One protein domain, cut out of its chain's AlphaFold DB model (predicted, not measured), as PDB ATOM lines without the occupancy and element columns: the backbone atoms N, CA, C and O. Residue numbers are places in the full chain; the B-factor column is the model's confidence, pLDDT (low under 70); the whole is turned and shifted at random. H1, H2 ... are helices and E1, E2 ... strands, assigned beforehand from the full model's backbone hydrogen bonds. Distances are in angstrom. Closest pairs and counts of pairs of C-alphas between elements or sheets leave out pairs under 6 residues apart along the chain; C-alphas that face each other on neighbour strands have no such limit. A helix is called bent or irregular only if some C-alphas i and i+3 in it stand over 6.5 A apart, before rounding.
ATOM      1  N   ASN A  40     -29.323  45.842  -1.022       84.19
ATOM      2  CA  ASN A  40     -29.098  45.340  -2.374       84.19
ATOM      3  C   ASN A  40     -29.330  43.830  -2.475       84.19
ATOM      4  O   ASN A  40     -29.751  43.366  -3.532       84.19
ATOM      5  N   GLU A  41     -29.135  43.073  -1.391       85.44
ATOM      6  CA  GLU A  41     -29.485  41.652  -1.355       85.44
ATOM      7  C   GLU A  41     -30.995  41.462  -1.498       85.44
ATOM      8  O   GLU A  41     -31.442  40.668  -2.325       85.44
ATOM      9  N   LEU A  42     -31.788  42.251  -0.765       85.19
ATOM     10  CA  LEU A  42     -33.248  42.238  -0.849       85.19
ATOM     11  C   LEU A  42     -33.742  42.670  -2.239       85.19
ATOM     12  O   LEU A  42     -34.602  42.016  -2.831       85.19
ATOM     13  N   ILE A  43     -33.181  43.751  -2.793       84.06
ATOM     14  CA  ILE A  43     -33.514  44.237  -4.144       84.06
ATOM     15  C   ILE A  43     -33.101  43.213  -5.212       84.06
ATOM     16  O   ILE A  43     -33.800  43.061  -6.216       84.06
ATOM     17  N   GLY A  44     -32.002  42.491  -4.986       80.94
ATOM     18  CA  GLY A  44     -31.492  41.440  -5.860       80.94
ATOM     19  C   GLY A  44     -32.374  40.191  -5.924       80.94
ATOM     20  O   GLY A  44     -32.254  39.422  -6.880       80.94
ATOM     21  N   ILE A  45     -33.292  39.989  -4.967       82.88
ATOM     22  CA  ILE A  45     -34.242  38.873  -5.008       82.88
ATOM     23  C   ILE A  45     -35.212  39.087  -6.180       82.88
ATOM     24  O   ILE A  45     -35.991  40.049  -6.181       82.88
ATOM     25  N   PRO A  46     -35.234  38.180  -7.176       79.44
ATOM     26  CA  PRO A  46     -36.093  38.335  -8.333       79.44
ATOM     27  C   PRO A  46     -37.560  38.301  -7.906       79.44
ATOM     28  O   PRO A  46     -38.067  37.322  -7.358       79.44
ATOM     29  N   LEU A  47     -38.273  39.380  -8.219       73.69
ATOM     30  CA  LEU A  47     -39.718  39.460  -8.064       73.69
ATOM     31  C   LEU A  47     -40.381  38.648  -9.191       73.69
ATOM     32  O   LEU A  47     -40.838  39.201 -10.196       73.69
ATOM     33  N   GLY A  48     -40.406  37.318  -9.047       63.72
ATOM     34  CA  GLY A  48     -41.110  36.391  -9.942       63.72
ATOM     35  C   GLY A  48     -42.629  36.633  -9.980       63.72
ATOM     36  O   GLY A  48     -43.125  37.608  -9.425       63.72
ATOM     37  N   ASN A  49     -43.414  35.754 -10.612       64.88
ATOM     38  CA  ASN A  49     -44.888  35.882 -10.705       64.88
ATOM     39  C   ASN A  49     -45.643  35.605  -9.385       64.88
ATOM     40  O   ASN A  49     -46.795  35.176  -9.394       64.88
ATOM     41  N   GLU A  50     -44.999  35.824  -8.246       68.25
ATOM     42  CA  GLU A  50     -45.511  35.451  -6.935       68.25
ATOM     43  C   GLU A  50     -46.537  36.450  -6.388       68.25
ATOM     44  O   GLU A  50     -46.596  37.623  -6.770       68.25
ATOM     45  N   SER A  51     -47.375  35.968  -5.470       76.56
ATOM     46  CA  SER A  51     -48.412  36.765  -4.818       76.56
ATOM     47  C   SER A  51     -47.830  37.721  -3.778       76.56
ATOM     48  O   SER A  51     -46.937  37.346  -3.022       76.56
ATOM     49  N   TRP A  52     -48.421  38.905  -3.643       86.25
ATOM     50  CA  TRP A  52     -48.208  39.750  -2.468       86.25
ATOM     51  C   TRP A  52     -48.962  39.181  -1.263       86.25
ATOM     52  O   TRP A  52     -50.020  38.556  -1.414       86.25
ATOM     53  N   MET A  53     -48.434  39.421  -0.074       85.75
ATOM     54  CA  MET A  53     -49.008  39.078   1.223       85.75
ATOM     55  C   MET A  53     -49.024  40.316   2.112       85.75
ATOM     56  O   MET A  53     -48.358  41.304   1.821       85.75
ATOM     57  N   SER A  54     -49.834  40.283   3.162       85.88
ATOM     58  CA  SER A  54     -49.885  41.368   4.133       85.88
ATOM     59  C   SER A  54     -49.135  41.011   5.388       85.88
ATOM     60  O   SER A  54     -49.256  39.883   5.869       85.88
ATOM     61  N   CYS A  55     -48.490  42.006   5.965       88.88
ATOM     62  CA  CYS A  55     -48.032  41.963   7.332       88.88
ATOM     63  C   CYS A  55     -48.410  43.240   8.085       88.88
ATOM     64  O   CYS A  55     -48.693  44.281   7.483       88.88
ATOM     65  N   PHE A  56     -48.432  43.126   9.409       87.94
ATOM     66  CA  PHE A  56     -48.544  44.251  10.322       87.94
ATOM     67  C   PHE A  56     -47.208  44.506  10.985       87.94
ATOM     68  O   PHE A  56     -46.609  43.604  11.565       87.94
ATOM     69  N   VAL A  57     -46.771  45.754  10.909       89.25
ATOM     70  CA  VAL A  57     -45.526  46.219  11.510       89.25
ATOM     71  C   VAL A  57     -45.879  47.148  12.665       89.25
ATOM     72  O   VAL A  57     -46.623  48.106  12.444       89.25
ATOM     73  N   PRO A  58     -45.397  46.912  13.896       89.50
ATOM     74  CA  PRO A  58     -45.635  47.830  15.003       89.50
ATOM     75  C   PRO A  58     -45.167  49.248  14.660       89.50
ATOM     76  O   PRO A  58     -44.086  49.447  14.117       89.50
ATOM     77  N   THR A  59     -45.963  50.257  15.009       88.81
ATOM     78  CA  THR A  59     -45.655  51.677  14.743       88.81
ATOM     79  C   THR A  59     -44.243  52.101  15.186       88.81
ATOM     80  O   THR A  59     -43.556  52.758  14.399       88.81
ATOM     81  N   PRO A  60     -43.747  51.692  16.375       88.69
ATOM     82  CA  PRO A  60     -42.389  52.029  16.804       88.69
ATOM     83  C   PRO A  60     -41.281  51.453  15.912       88.69
ATOM     84  O   PRO A  60     -40.171  51.968  15.943       88.69
ATOM     85  N   GLN A  61     -41.566  50.418  15.116       86.50
ATOM     86  CA  GLN A  61     -40.590  49.760  14.242       86.50
ATOM     87  C   GLN A  61     -40.489  50.408  12.853       86.50
ATOM     88  O   GLN A  61     -39.604  50.055  12.079       86.50
ATOM     89  N   ILE A  62     -41.365  51.359  12.508       86.00
ATOM     90  CA  ILE A  62     -41.442  51.944  11.154       86.00
ATOM     91  C   ILE A  62     -41.424  53.475  11.113       86.00
ATOM     92  O   ILE A  62     -40.968  54.040  10.127       86.00
ATOM     93  N   GLU A  63     -41.918  54.167  12.145       87.00
ATOM     94  CA  GLU A  63     -41.890  55.638  12.182       87.00
ATOM     95  C   GLU A  63     -40.494  56.253  12.408       87.00
ATOM     96  O   GLU A  63     -40.233  57.322  11.841       87.00
ATOM     97  N   PRO A  64     -39.583  55.658  13.209       88.94
ATOM     98  CA  PRO A  64     -38.241  56.208  13.361       88.94
ATOM     99  C   PRO A  64     -37.467  56.155  12.041       88.94
ATOM    100  O   PRO A  64     -37.369  55.104  11.422       88.94
ATOM    101  N   LYS A  65     -36.830  57.265  11.642       81.31
ATOM    102  CA  LYS A  65     -35.971  57.311  10.436       81.31
ATOM    103  C   LYS A  65     -34.790  56.340  10.495       81.31
ATOM    104  O   LYS A  65     -34.262  55.940   9.469       81.31
ATOM    105  N   THR A  66     -34.375  55.991  11.706       81.25
ATOM    106  CA  THR A  66     -33.301  55.036  11.972       81.25
ATOM    107  C   THR A  66     -33.802  53.591  11.996       81.25
ATOM    108  O   THR A  66     -33.038  52.706  12.365       81.25
ATOM    109  N   SER A  67     -35.084  53.334  11.705       85.00
ATOM    110  CA  SER A  67     -35.627  51.981  11.745       85.00
ATOM    111  C   SER A  67     -35.271  51.192  10.490       85.00
ATOM    112  O   SER A  67     -35.215  51.723   9.379       85.00
ATOM    113  N   ASP A  68     -35.099  49.887  10.667       85.62
ATOM    114  CA  ASP A  68     -34.789  48.961   9.580       85.62
ATOM    115  C   ASP A  68     -35.892  48.961   8.502       85.62
ATOM    116  O   ASP A  68     -35.617  48.857   7.305       85.62
ATOM    117  N   TRP A  69     -37.156  49.168   8.900       87.25
ATOM    118  CA  TRP A  69     -38.280  49.317   7.971       87.25
ATOM    119  C   TRP A  69     -38.223  50.607   7.147       87.25
ATOM    120  O   TRP A  69     -38.605  50.588   5.972       87.25
ATOM    121  N   ASP A  70     -37.753  51.718   7.725       84.31
ATOM    122  CA  ASP A  70     -37.601  52.986   7.004       84.31
ATOM    123  C   ASP A  70     -36.612  52.847   5.840       84.31
ATOM    124  O   ASP A  70     -36.842  53.388   4.755       84.31
ATOM    125  N   GLN A  71     -35.574  52.034   6.041       83.38
ATOM    126  CA  GLN A  71     -34.536  51.759   5.052       83.38
ATOM    127  C   GLN A  71     -35.056  50.909   3.881       83.38
ATOM    128  O   GLN A  71     -34.752  51.198   2.721       83.38
ATOM    129  N   ILE A  72     -35.894  49.899   4.144       86.31
ATOM    130  CA  ILE A  72     -36.353  48.949   3.111       86.31
ATOM    131  C   ILE A  72     -37.696  49.301   2.457       86.31
ATOM    132  O   ILE A  72     -38.046  48.708   1.438       86.31
ATOM    133  N   LYS A  73     -38.467  50.272   2.973       84.56
ATOM    134  CA  LYS A  73     -39.790  50.647   2.410       84.56
ATOM    135  C   LYS A  73     -39.748  51.139   0.954       84.56
ATOM    136  O   LYS A  73     -40.790  51.287   0.309       84.56
ATOM    137  N   THR A  74     -38.557  51.459   0.447       81.56
ATOM    138  CA  THR A  74     -38.311  51.859  -0.945       81.56
ATOM    139  C   THR A  74     -38.123  50.663  -1.881       81.56
ATOM    140  O   THR A  74     -38.227  50.830  -3.097       81.56
ATOM    141  N   ALA A  75     -37.907  49.457  -1.342       85.81
ATOM    142  CA  ALA A  75     -37.720  48.250  -2.128       85.81
ATOM    143  C   ALA A  75     -38.974  47.936  -2.973       85.81
ATOM    144  O   ALA A  75     -40.106  48.087  -2.504       85.81
ATOM    145  N   PRO A  76     -38.812  47.454  -4.219       81.62
ATOM    146  CA  PRO A  76     -39.929  47.268  -5.149       81.62
ATOM    147  C   PRO A  76     -40.943  46.209  -4.692       81.62
ATOM    148  O   PRO A  76     -42.099  46.249  -5.111       81.62
ATOM    149  N   GLY A  77     -40.527  45.269  -3.840       86.12
ATOM    150  CA  GLY A  77     -41.393  44.251  -3.246       86.12
ATOM    151  C   GLY A  77     -42.013  44.629  -1.899       86.12
ATOM    152  O   GLY A  77     -42.577  43.745  -1.258       86.12
ATOM    153  N   ILE A  78     -41.898  45.886  -1.452       88.31
ATOM    154  CA  ILE A  78     -42.455  46.374  -0.181       88.31
ATOM    155  C   ILE A  78     -43.307  47.618  -0.441       88.31
ATOM    156  O   ILE A  78     -42.904  48.549  -1.137       88.31
ATOM    157  N   CYS A  79     -44.509  47.639   0.124       88.00
ATOM    158  CA  CYS A  79     -45.422  48.769   0.038       88.00
ATOM    159  C   CYS A  79     -46.091  48.996   1.390       88.00
ATOM    160  O   CYS A  79     -46.841  48.155   1.878       88.00
ATOM    161  N   VAL A  80     -45.821  50.152   1.992       88.50
ATOM    162  CA  VAL A  80     -46.488  50.590   3.218       88.50
ATOM    163  C   VAL A  80     -47.826  51.201   2.820       88.50
ATOM    164  O   VAL A  80     -47.866  52.306   2.288       88.50
ATOM    165  N   ILE A  81     -48.915  50.474   3.054       85.75
ATOM    166  CA  ILE A  81     -50.263  50.887   2.652       85.75
ATOM    167  C   ILE A  81     -50.728  52.040   3.537       85.75
ATOM    168  O   ILE A  81     -51.177  53.076   3.050       85.75
ATOM    169  N   GLY A  82     -50.590  51.886   4.850       84.81
ATOM    170  CA  GLY A  82     -50.974  52.920   5.796       84.81
ATOM    171  C   GLY A  82     -51.047  52.415   7.224       84.81
ATOM    172  O   GLY A  82     -50.764  51.259   7.512       84.81
ATOM    173  N   LYS A  83     -51.424  53.312   8.128       85.94
ATOM    174  CA  LYS A  83     -51.558  53.019   9.556       85.94
ATOM    175  C   LYS A  83     -52.932  52.410   9.850       85.94
ATOM    176  O   LYS A  83     -53.918  52.830   9.239       85.94
ATOM    177  N   THR A  84     -53.015  51.460  10.777       77.88
ATOM    178  CA  THR A  84     -54.290  50.917  11.269       77.88
ATOM    179  C   THR A  84     -55.104  51.999  11.982       77.88
ATOM    180  O   THR A  84     -54.552  52.995  12.455       77.88
ATOM    181  N   CYS A  85     -56.426  51.822  12.072       70.44
ATOM    182  CA  CYS A  85     -57.320  52.829  12.668       70.44
ATOM    183  C   CYS A  85     -56.990  53.128  14.144       70.44
ATOM    184  O   CYS A  85     -57.156  54.254  14.599       70.44
ATOM    185  N   ASP A  86     -56.479  52.140  14.885       74.19
ATOM    186  CA  ASP A  86     -56.042  52.295  16.279       74.19
ATOM    187  C   ASP A  86     -54.637  52.901  16.425       74.19
ATOM    188  O   ASP A  86     -54.178  53.154  17.540       74.19
ATOM    189  N   GLY A  87     -53.941  53.121  15.310       80.12
ATOM    190  CA  GLY A  87     -52.616  53.710  15.284       80.12
ATOM    191  C   GLY A  87     -51.502  52.819  15.832       80.12
ATOM    192  O   GLY A  87     -50.399  53.322  16.033       80.12
ATOM    193  N   LYS A  88     -51.755  51.535  16.107       83.81
ATOM    194  CA  LYS A  88     -50.745  50.650  16.706       83.81
ATOM    195  C   LYS A  88     -49.828  50.022  15.673       83.81
ATOM    196  O   LYS A  88     -48.636  49.882  15.938       83.81
ATOM    197  N   PHE A  89     -50.342  49.733  14.484       86.94
ATOM    198  CA  PHE A  89     -49.600  49.045  13.436       86.94
ATOM    199  C   PHE A  89     -49.637  49.813  12.115       86.94
ATOM    200  O   PHE A  89     -50.523  50.628  11.857       86.94
ATOM    201  N   TYR A  90     -48.674  49.512  11.258       88.25
ATOM    202  CA  TYR A  90     -48.710  49.802   9.838       88.25
ATOM    203  C   TYR A  90     -49.047  48.535   9.072       88.25
ATOM    204  O   TYR A  90     -48.484  47.471   9.316       88.25
ATOM    205  N   GLU A  91     -49.959  48.668   8.124       87.44
ATOM    206  CA  GLU A  91     -50.238  47.657   7.125       87.44
ATOM    207  C   GLU A  91     -49.185  47.753   6.021       87.44
ATOM    208  O   GLU A  91     -49.045  48.786   5.354       87.44
ATOM    209  N   VAL A  92     -48.446  46.664   5.828       89.19
ATOM    210  CA  VAL A  92     -47.400  46.569   4.816       89.19
ATOM    211  C   VAL A  92     -47.709  45.389   3.900       89.19
ATOM    212  O   VAL A  92     -47.901  44.255   4.339       89.19
ATOM    213  N   ALA A  93     -47.784  45.652   2.600       89.00
ATOM    214  CA  ALA A  93     -47.831  44.621   1.583       89.00
ATOM    215  C   ALA A  93     -46.404  44.248   1.177       89.00
ATOM    216  O   ALA A  93     -45.595  45.111   0.835       89.00
ATOM    217  N   VAL A  94     -46.115  42.952   1.190       89.31
ATOM    218  CA  VAL A  94     -44.793  42.399   0.894       89.31
ATOM    219  C   VAL A  94     -44.924  41.321  -0.178       89.31
ATOM    220  O   VAL A  94     -45.843  40.502  -0.148       89.31
ATOM    221  N   CYS A  95     -44.016  41.301  -1.150       88.19
ATOM    222  CA  CYS A  95     -43.886  40.191  -2.089       88.19
ATOM    223  C   CYS A  95     -43.505  38.911  -1.338       88.19
ATOM    224  O   CYS A  95     -42.567  38.916  -0.547       88.19
ATOM    225  N   LYS A  96     -44.183  37.789  -1.607       86.75
ATOM    226  CA  LYS A  96     -43.927  36.528  -0.891       86.75
ATOM    227  C   LYS A  96     -42.453  36.090  -0.928       86.75
ATOM    228  O   LYS A  96     -41.960  35.589   0.079       86.75
ATOM    229  N   SER A  97     -41.739  36.364  -2.018       87.69
ATOM    230  CA  SER A  97     -40.303  36.097  -2.168       87.69
ATOM    231  C   SER A  97     -39.405  36.853  -1.183       87.69
ATOM    232  O   SER A  97     -38.306  36.392  -0.893       87.69
ATOM    233  N   TYR A  98     -39.851  37.992  -0.649       90.31
ATOM    234  CA  TYR A  98     -39.101  38.767   0.345       90.31
ATOM    235  C   TYR A  98     -39.305  38.234   1.766       90.31
ATOM    236  O   TYR A  98     -38.492  38.505   2.645       90.31
ATOM    237  N   SER A  99     -40.359  37.446   2.008       87.50
ATOM    238  CA  SER A  99     -40.691  36.956   3.349       87.50
ATOM    239  C   SER A  99     -39.564  36.142   4.004       87.50
ATOM    240  O   SER A  99     -39.260  36.443   5.156       87.50
ATOM    241  N   PRO A 100     -38.895  35.180   3.330       88.62
ATOM    242  CA  PRO A 100     -37.785  34.445   3.940       88.62
ATOM    243  C   PRO A 100     -36.615  35.348   4.334       88.62
ATOM    244  O   PRO A 100     -36.013  35.141   5.383       88.62
ATOM    245  N   TRP A 101     -36.321  36.365   3.518       91.31
ATOM    246  CA  TRP A 101     -35.244  37.314   3.795       91.31
ATOM    247  C   TRP A 101     -35.573  38.180   5.014       91.31
ATOM    248  O   TRP A 101     -34.736  38.304   5.901       91.31
ATOM    249  N   LEU A 102     -36.803  38.700   5.113       90.56
ATOM    250  CA  LEU A 102     -37.238  39.499   6.266       90.56
ATOM    251  C   LEU A 102     -37.206  38.697   7.571       90.56
ATOM    252  O   LEU A 102     -36.749  39.203   8.589       90.56
ATOM    253  N   VAL A 103     -37.652  37.435   7.537       88.25
ATOM    254  CA  VAL A 103     -37.588  36.538   8.704       88.25
ATOM    255  C   VAL A 103     -36.137  36.235   9.083       88.25
ATOM    256  O   VAL A 103     -35.800  36.254  10.261       88.25
ATOM    257  N   GLY A 104     -35.272  35.979   8.095       87.38
ATOM    258  CA  GLY A 104     -33.853  35.691   8.322       87.38
ATOM    259  C   GLY A 104     -33.057  36.859   8.914       87.38
ATOM    260  O   GLY A 104     -32.031  36.619   9.540       87.38
ATOM    261  N   HIS A 105     -33.547  38.091   8.754       87.94
ATOM    262  CA  HIS A 105     -32.958  39.314   9.309       87.94
ATOM    263  C   HIS A 105     -33.736  39.857  10.518       87.94
ATOM    264  O   HIS A 105     -33.597  41.026  10.860       87.94
ATOM    265  N   GLU A 106     -34.555  39.015  11.159       87.44
ATOM    266  CA  GLU A 106     -35.236  39.313  12.428       87.44
ATOM    267  C   GLU A 106     -36.173  40.538  12.386       87.44
ATOM    268  O   GLU A 106     -36.410  41.185  13.406       87.44
ATOM    269  N   PHE A 107     -36.763  40.855  11.225       88.31
ATOM    270  CA  PHE A 107     -37.766  41.919  11.145       88.31
ATOM    271  C   PHE A 107     -39.006  41.563  11.977       88.31
ATOM    272  O   PHE A 107     -39.639  40.527  11.764       88.31
ATOM    273  N   GLU A 108     -39.409  42.463  12.876       85.62
ATOM    274  CA  GLU A 108     -40.644  42.319  13.649       85.62
ATOM    275  C   GLU A 108     -41.870  42.645  12.786       85.62
ATOM    276  O   GLU A 108     -42.117  43.802  12.427       85.62
ATOM    277  N   PHE A 109     -42.657  41.620  12.460       86.88
ATOM    278  CA  PHE A 109     -43.967  41.766  11.835       86.88
ATOM    279  C   PHE A 109     -44.859  40.553  12.097       86.88
ATOM    280  O   PHE A 109     -44.390  39.431  12.284       86.88
ATOM    281  N   GLU A 110     -46.167  40.771  12.039       83.81
ATOM    282  CA  GLU A 110     -47.166  39.710  12.137       83.81
ATOM    283  C   GLU A 110     -47.779  39.432  10.766       83.81
ATOM    284  O   GLU A 110     -48.146  40.355  10.035       83.81
ATOM    285  N   LEU A 111     -47.897  38.153  10.401       78.81
ATOM    286  CA  LEU A 111     -48.615  37.759   9.195       78.81
ATOM    287  C   LEU A 111     -50.109  37.749   9.458       78.81
ATOM    288  O   LEU A 111     -50.614  37.019  10.308       78.81
ATOM    289  N   ASP A 112     -50.814  38.554   8.678       67.62
ATOM    290  CA  ASP A 112     -52.247  38.698   8.811       67.62
ATOM    291  C   ASP A 112     -52.982  37.515   8.170       67.62
ATOM    292  O   ASP A 112     -53.035  37.397   6.941       67.62
ATOM    293  N   LEU A 113     -53.567  36.650   8.999       58.72
ATOM    294  CA  LEU A 113     -54.521  35.640   8.541       58.72
ATOM    295  C   LEU A 113     -55.984  36.044   8.792       58.72
ATOM    296  O   LEU A 113     -56.867  35.460   8.159       58.72
ATOM    297  N   HIS A 114     -56.277  36.994   9.694       59.97
ATOM    298  CA  HIS A 114     -57.623  37.163  10.282       59.97
ATOM    299  C   HIS A 114     -58.099  38.616  10.487       59.97
ATOM    300  O   HIS A 114     -59.242  38.819  10.898       59.97
ATOM    301  N   TYR A 115     -57.290  39.636  10.202       68.38
ATOM    302  CA  TYR A 115     -57.692  41.034  10.330       68.38
ATOM    303  C   TYR A 115     -58.501  41.489   9.112       68.38
ATOM    304  O   TYR A 115     -58.013  41.565   7.980       68.38
ATOM    305  N   ASN A 116     -59.764  41.847   9.343       69.75
ATOM    306  CA  ASN A 116     -60.586  42.477   8.318       69.75
ATOM    307  C   ASN A 116     -60.386  43.999   8.343       69.75
ATOM    308  O   ASN A 116     -60.949  44.699   9.178       69.75
ATOM    309  N   ARG A 117     -59.634  44.511   7.365       70.31
ATOM    310  CA  ARG A 117     -59.258  45.938   7.203       70.31
ATOM    311  C   ARG A 117     -60.426  46.885   6.996       70.31
ATOM    312  O   ARG A 117     -60.256  48.100   7.038       70.31
ATOM    313  N   THR A 118     -61.585  46.326   6.690       71.25
ATOM    314  CA  THR A 118     -62.789  47.084   6.370       71.25
ATOM    315  C   THR A 118     -63.831  47.024   7.475       71.25
ATOM    316  O   THR A 118     -64.811  47.765   7.415       71.25
ATOM    317  N   GLU A 119     -63.589  46.227   8.522       80.44
ATOM    318  CA  GLU A 119     -64.401  46.283   9.730       80.44
ATOM    319  C   GLU A 119     -63.872  47.361  10.685       80.44
ATOM    320  O   GLU A 119     -62.662  47.483  10.892       80.44
ATOM    321  N   PRO A 120     -64.773  48.166  11.269       80.56
ATOM    322  CA  PRO A 120     -64.393  49.186  12.229       80.56
ATOM    323  C   PRO A 120     -63.888  48.576  13.534       80.56
ATOM    324  O   PRO A 120     -64.336  47.511  13.961       80.56
ATOM    325  N   ALA A 121     -63.004  49.298  14.221       80.06
ATOM    326  CA  ALA A 121     -62.578  48.902  15.558       80.06
ATOM    327  C   ALA A 121     -63.741  49.030  16.558       80.06
ATOM    328  O   ALA A 121     -64.505  49.996  16.506       80.06
ATOM    329  N   ASP A 122     -63.825  48.131  17.545       82.00
ATOM    330  CA  ASP A 122     -64.867  48.170  18.588       82.00
ATOM    331  C   ASP A 122     -64.967  49.535  19.285       82.00
ATOM    332  O   ASP A 122     -66.048  49.988  19.657       82.00
ATOM    333  N   ALA A 123     -63.829  50.209  19.465       80.81
ATOM    334  CA  ALA A 123     -63.781  51.550  20.036       80.81
ATOM    335  C   ALA A 123     -64.506  52.583  19.158       80.81
ATOM    336  O   ALA A 123     -65.245  53.410  19.686       80.81
ATOM    337  N   GLU A 124     -64.357  52.517  17.835       80.31
ATOM    338  CA  GLU A 124     -65.060  53.403  16.902       80.31
ATOM    339  C   GLU A 124     -66.550  53.073  16.833       80.31
ATOM    340  O   GLU A 124     -67.375  53.984  16.821       80.31
ATOM    341  N   VAL A 125     -66.905  51.784  16.860       86.56
ATOM    342  CA  VAL A 125     -68.306  51.337  16.910       86.56
ATOM    343  C   VAL A 125     -68.998  51.860  18.168       86.56
ATOM    344  O   VAL A 125     -70.130  52.333  18.084       86.56
ATOM    345  N   ARG A 126     -68.319  51.840  19.322       87.50
ATOM    346  CA  ARG A 126     -68.850  52.389  20.581       87.50
ATOM    347  C   ARG A 126     -69.084  53.901  20.531       87.50
ATOM    348  O   ARG A 126     -70.009  54.376  21.180       87.50
ATOM    349  N   VAL A 127     -68.264  54.649  19.790       87.12
ATOM    350  CA  VAL A 127     -68.349  56.119  19.722       87.12
ATOM    351  C   VAL A 127     -69.334  56.589  18.654       87.12
ATOM    352  O   VAL A 127     -70.121  57.499  18.897       87.12
ATOM    353  N   TYR A 128     -69.294  55.991  17.464       83.81
ATOM    354  CA  TYR A 128     -70.008  56.487  16.284       83.81
ATOM    355  C   TYR A 128     -71.173  55.595  15.848       83.81
ATOM    356  O   TYR A 128     -71.923  55.965  14.947       83.81
ATOM    357  N   GLY A 129     -71.327  54.417  16.454       87.69
ATOM    358  CA  GLY A 129     -72.193  53.360  15.945       87.69
ATOM    359  C   GLY A 129     -71.561  52.608  14.769       87.69
ATOM    360  O   GLY A 129     -70.613  53.065  14.128       87.69
ATOM    361  N   ILE A 130     -72.103  51.427  14.465       87.50
ATOM    362  CA  ILE A 130     -71.499  50.500  13.496       87.50
ATOM    363  C   ILE A 130     -71.458  51.050  12.063       87.50
ATOM    364  O   ILE A 130     -70.445  50.914  11.381       87.50
ATOM    365  N   LEU A 131     -72.532  51.702  11.600       84.38
ATOM    366  CA  LEU A 131     -72.626  52.171  10.213       84.38
ATOM    367  C   LEU A 131     -71.666  53.339   9.925       84.38
ATOM    368  O   LEU A 131     -70.919  53.246   8.947       84.38
ATOM    369  N   PRO A 132     -71.616  54.415  10.739       85.19
ATOM    370  CA  PRO A 132     -70.669  55.503  10.499       85.19
ATOM    371  C   PRO A 132     -69.215  55.073  10.693       85.19
ATOM    372  O   PRO A 132     -68.353  55.526   9.941       85.19
TER     373      PRO A 132
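AT A GLANCE: This is residues 40 to 132 of the 528 residues of an uncharacterized protein of Mollisia scopiformis (UniProt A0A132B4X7). A small, strongly twisted sheet of three strands forms the body, with H3 packed over it and H2 grazing it, while H1 and H4 lie far out in the outline. After H3 a long stretch, residues 105 to 121, runs past E1 and leads to H4, away from the sheet. The printed part has 93 residues, with elements in the order H1 E1 H2 E2 E3 H3 H4; the sheet order is E1 E3 E2, antiparallel. The class is mixed, helices and strands, with 46 residues, under half, in named elements. The whole is only just loose, close to compact, with a radius of gyration of the C-alphas of 15.0 A and spans of 48 by 31 by 19 A.

HOW THE PARTS SIT: E3, residues 89 to 95, is the inner strand. E1, residues 52 to 58, is antiparallel to it at 151 degrees, with N 55 and O 92 2.8 A apart, within hydrogen-bond range. E2, residues 78 to 83, forms a hairpin with E3 at 159 degrees, with N 79 and O 93 2.8 A apart, within range. H3, residues 96 to 104, is on the sheet at a height of 9.7 A, only just over E3, with 3 C-alphas falling on that strand. On the local plane it runs along E3 at 22 degrees. The closest C-alphas of E1 and H3 are those of Trp 52 and Lys 96, 5.6 A apart. H2, residues 68 to 72, only grazes the sheet, with residues 69 to 72. E1, H2 and E2 form a split strand-helix-strand unit, two strands running the same way with E3 between them, its crossover right-handed. H1, residues 40 to 44, is close to but not clearly touching H3, the C-alphas of Leu 42 and Tyr 98 being 6.9 A apart. H4, residues 122 to 128, is apart from H3 and not on the sheet. H1, H2 and H4 have every O i to N i+4 pair within range; H3 has 3 of 5.

IN THESE COORDINATES: E1 is 19.4 A long, E3 18.8 A, E2 14.9 A, H3 13.7 A and H4 10.0 A. H1 begins at C-alpha 40 (-29.098, 45.340, -2.374), and H4 ends at C-alpha 128 (-70.008, 56.487, 16.284). H3 is only just irregular: C-alphas 97 and 100 are 6.8 A apart.

THE WHOLE: The C-alphas farthest apart are those of Gly 44 and Gly 129, 47.7 A. The printed part has no cut. The link H3 to H4 is long, 17 residues; its residues 110 to 111 pair antiparallel with residues 55 to 56 of E1. Mean pLDDT of the printed part is 83.1; residues 48 to 50 and 112 to 116 are under 70.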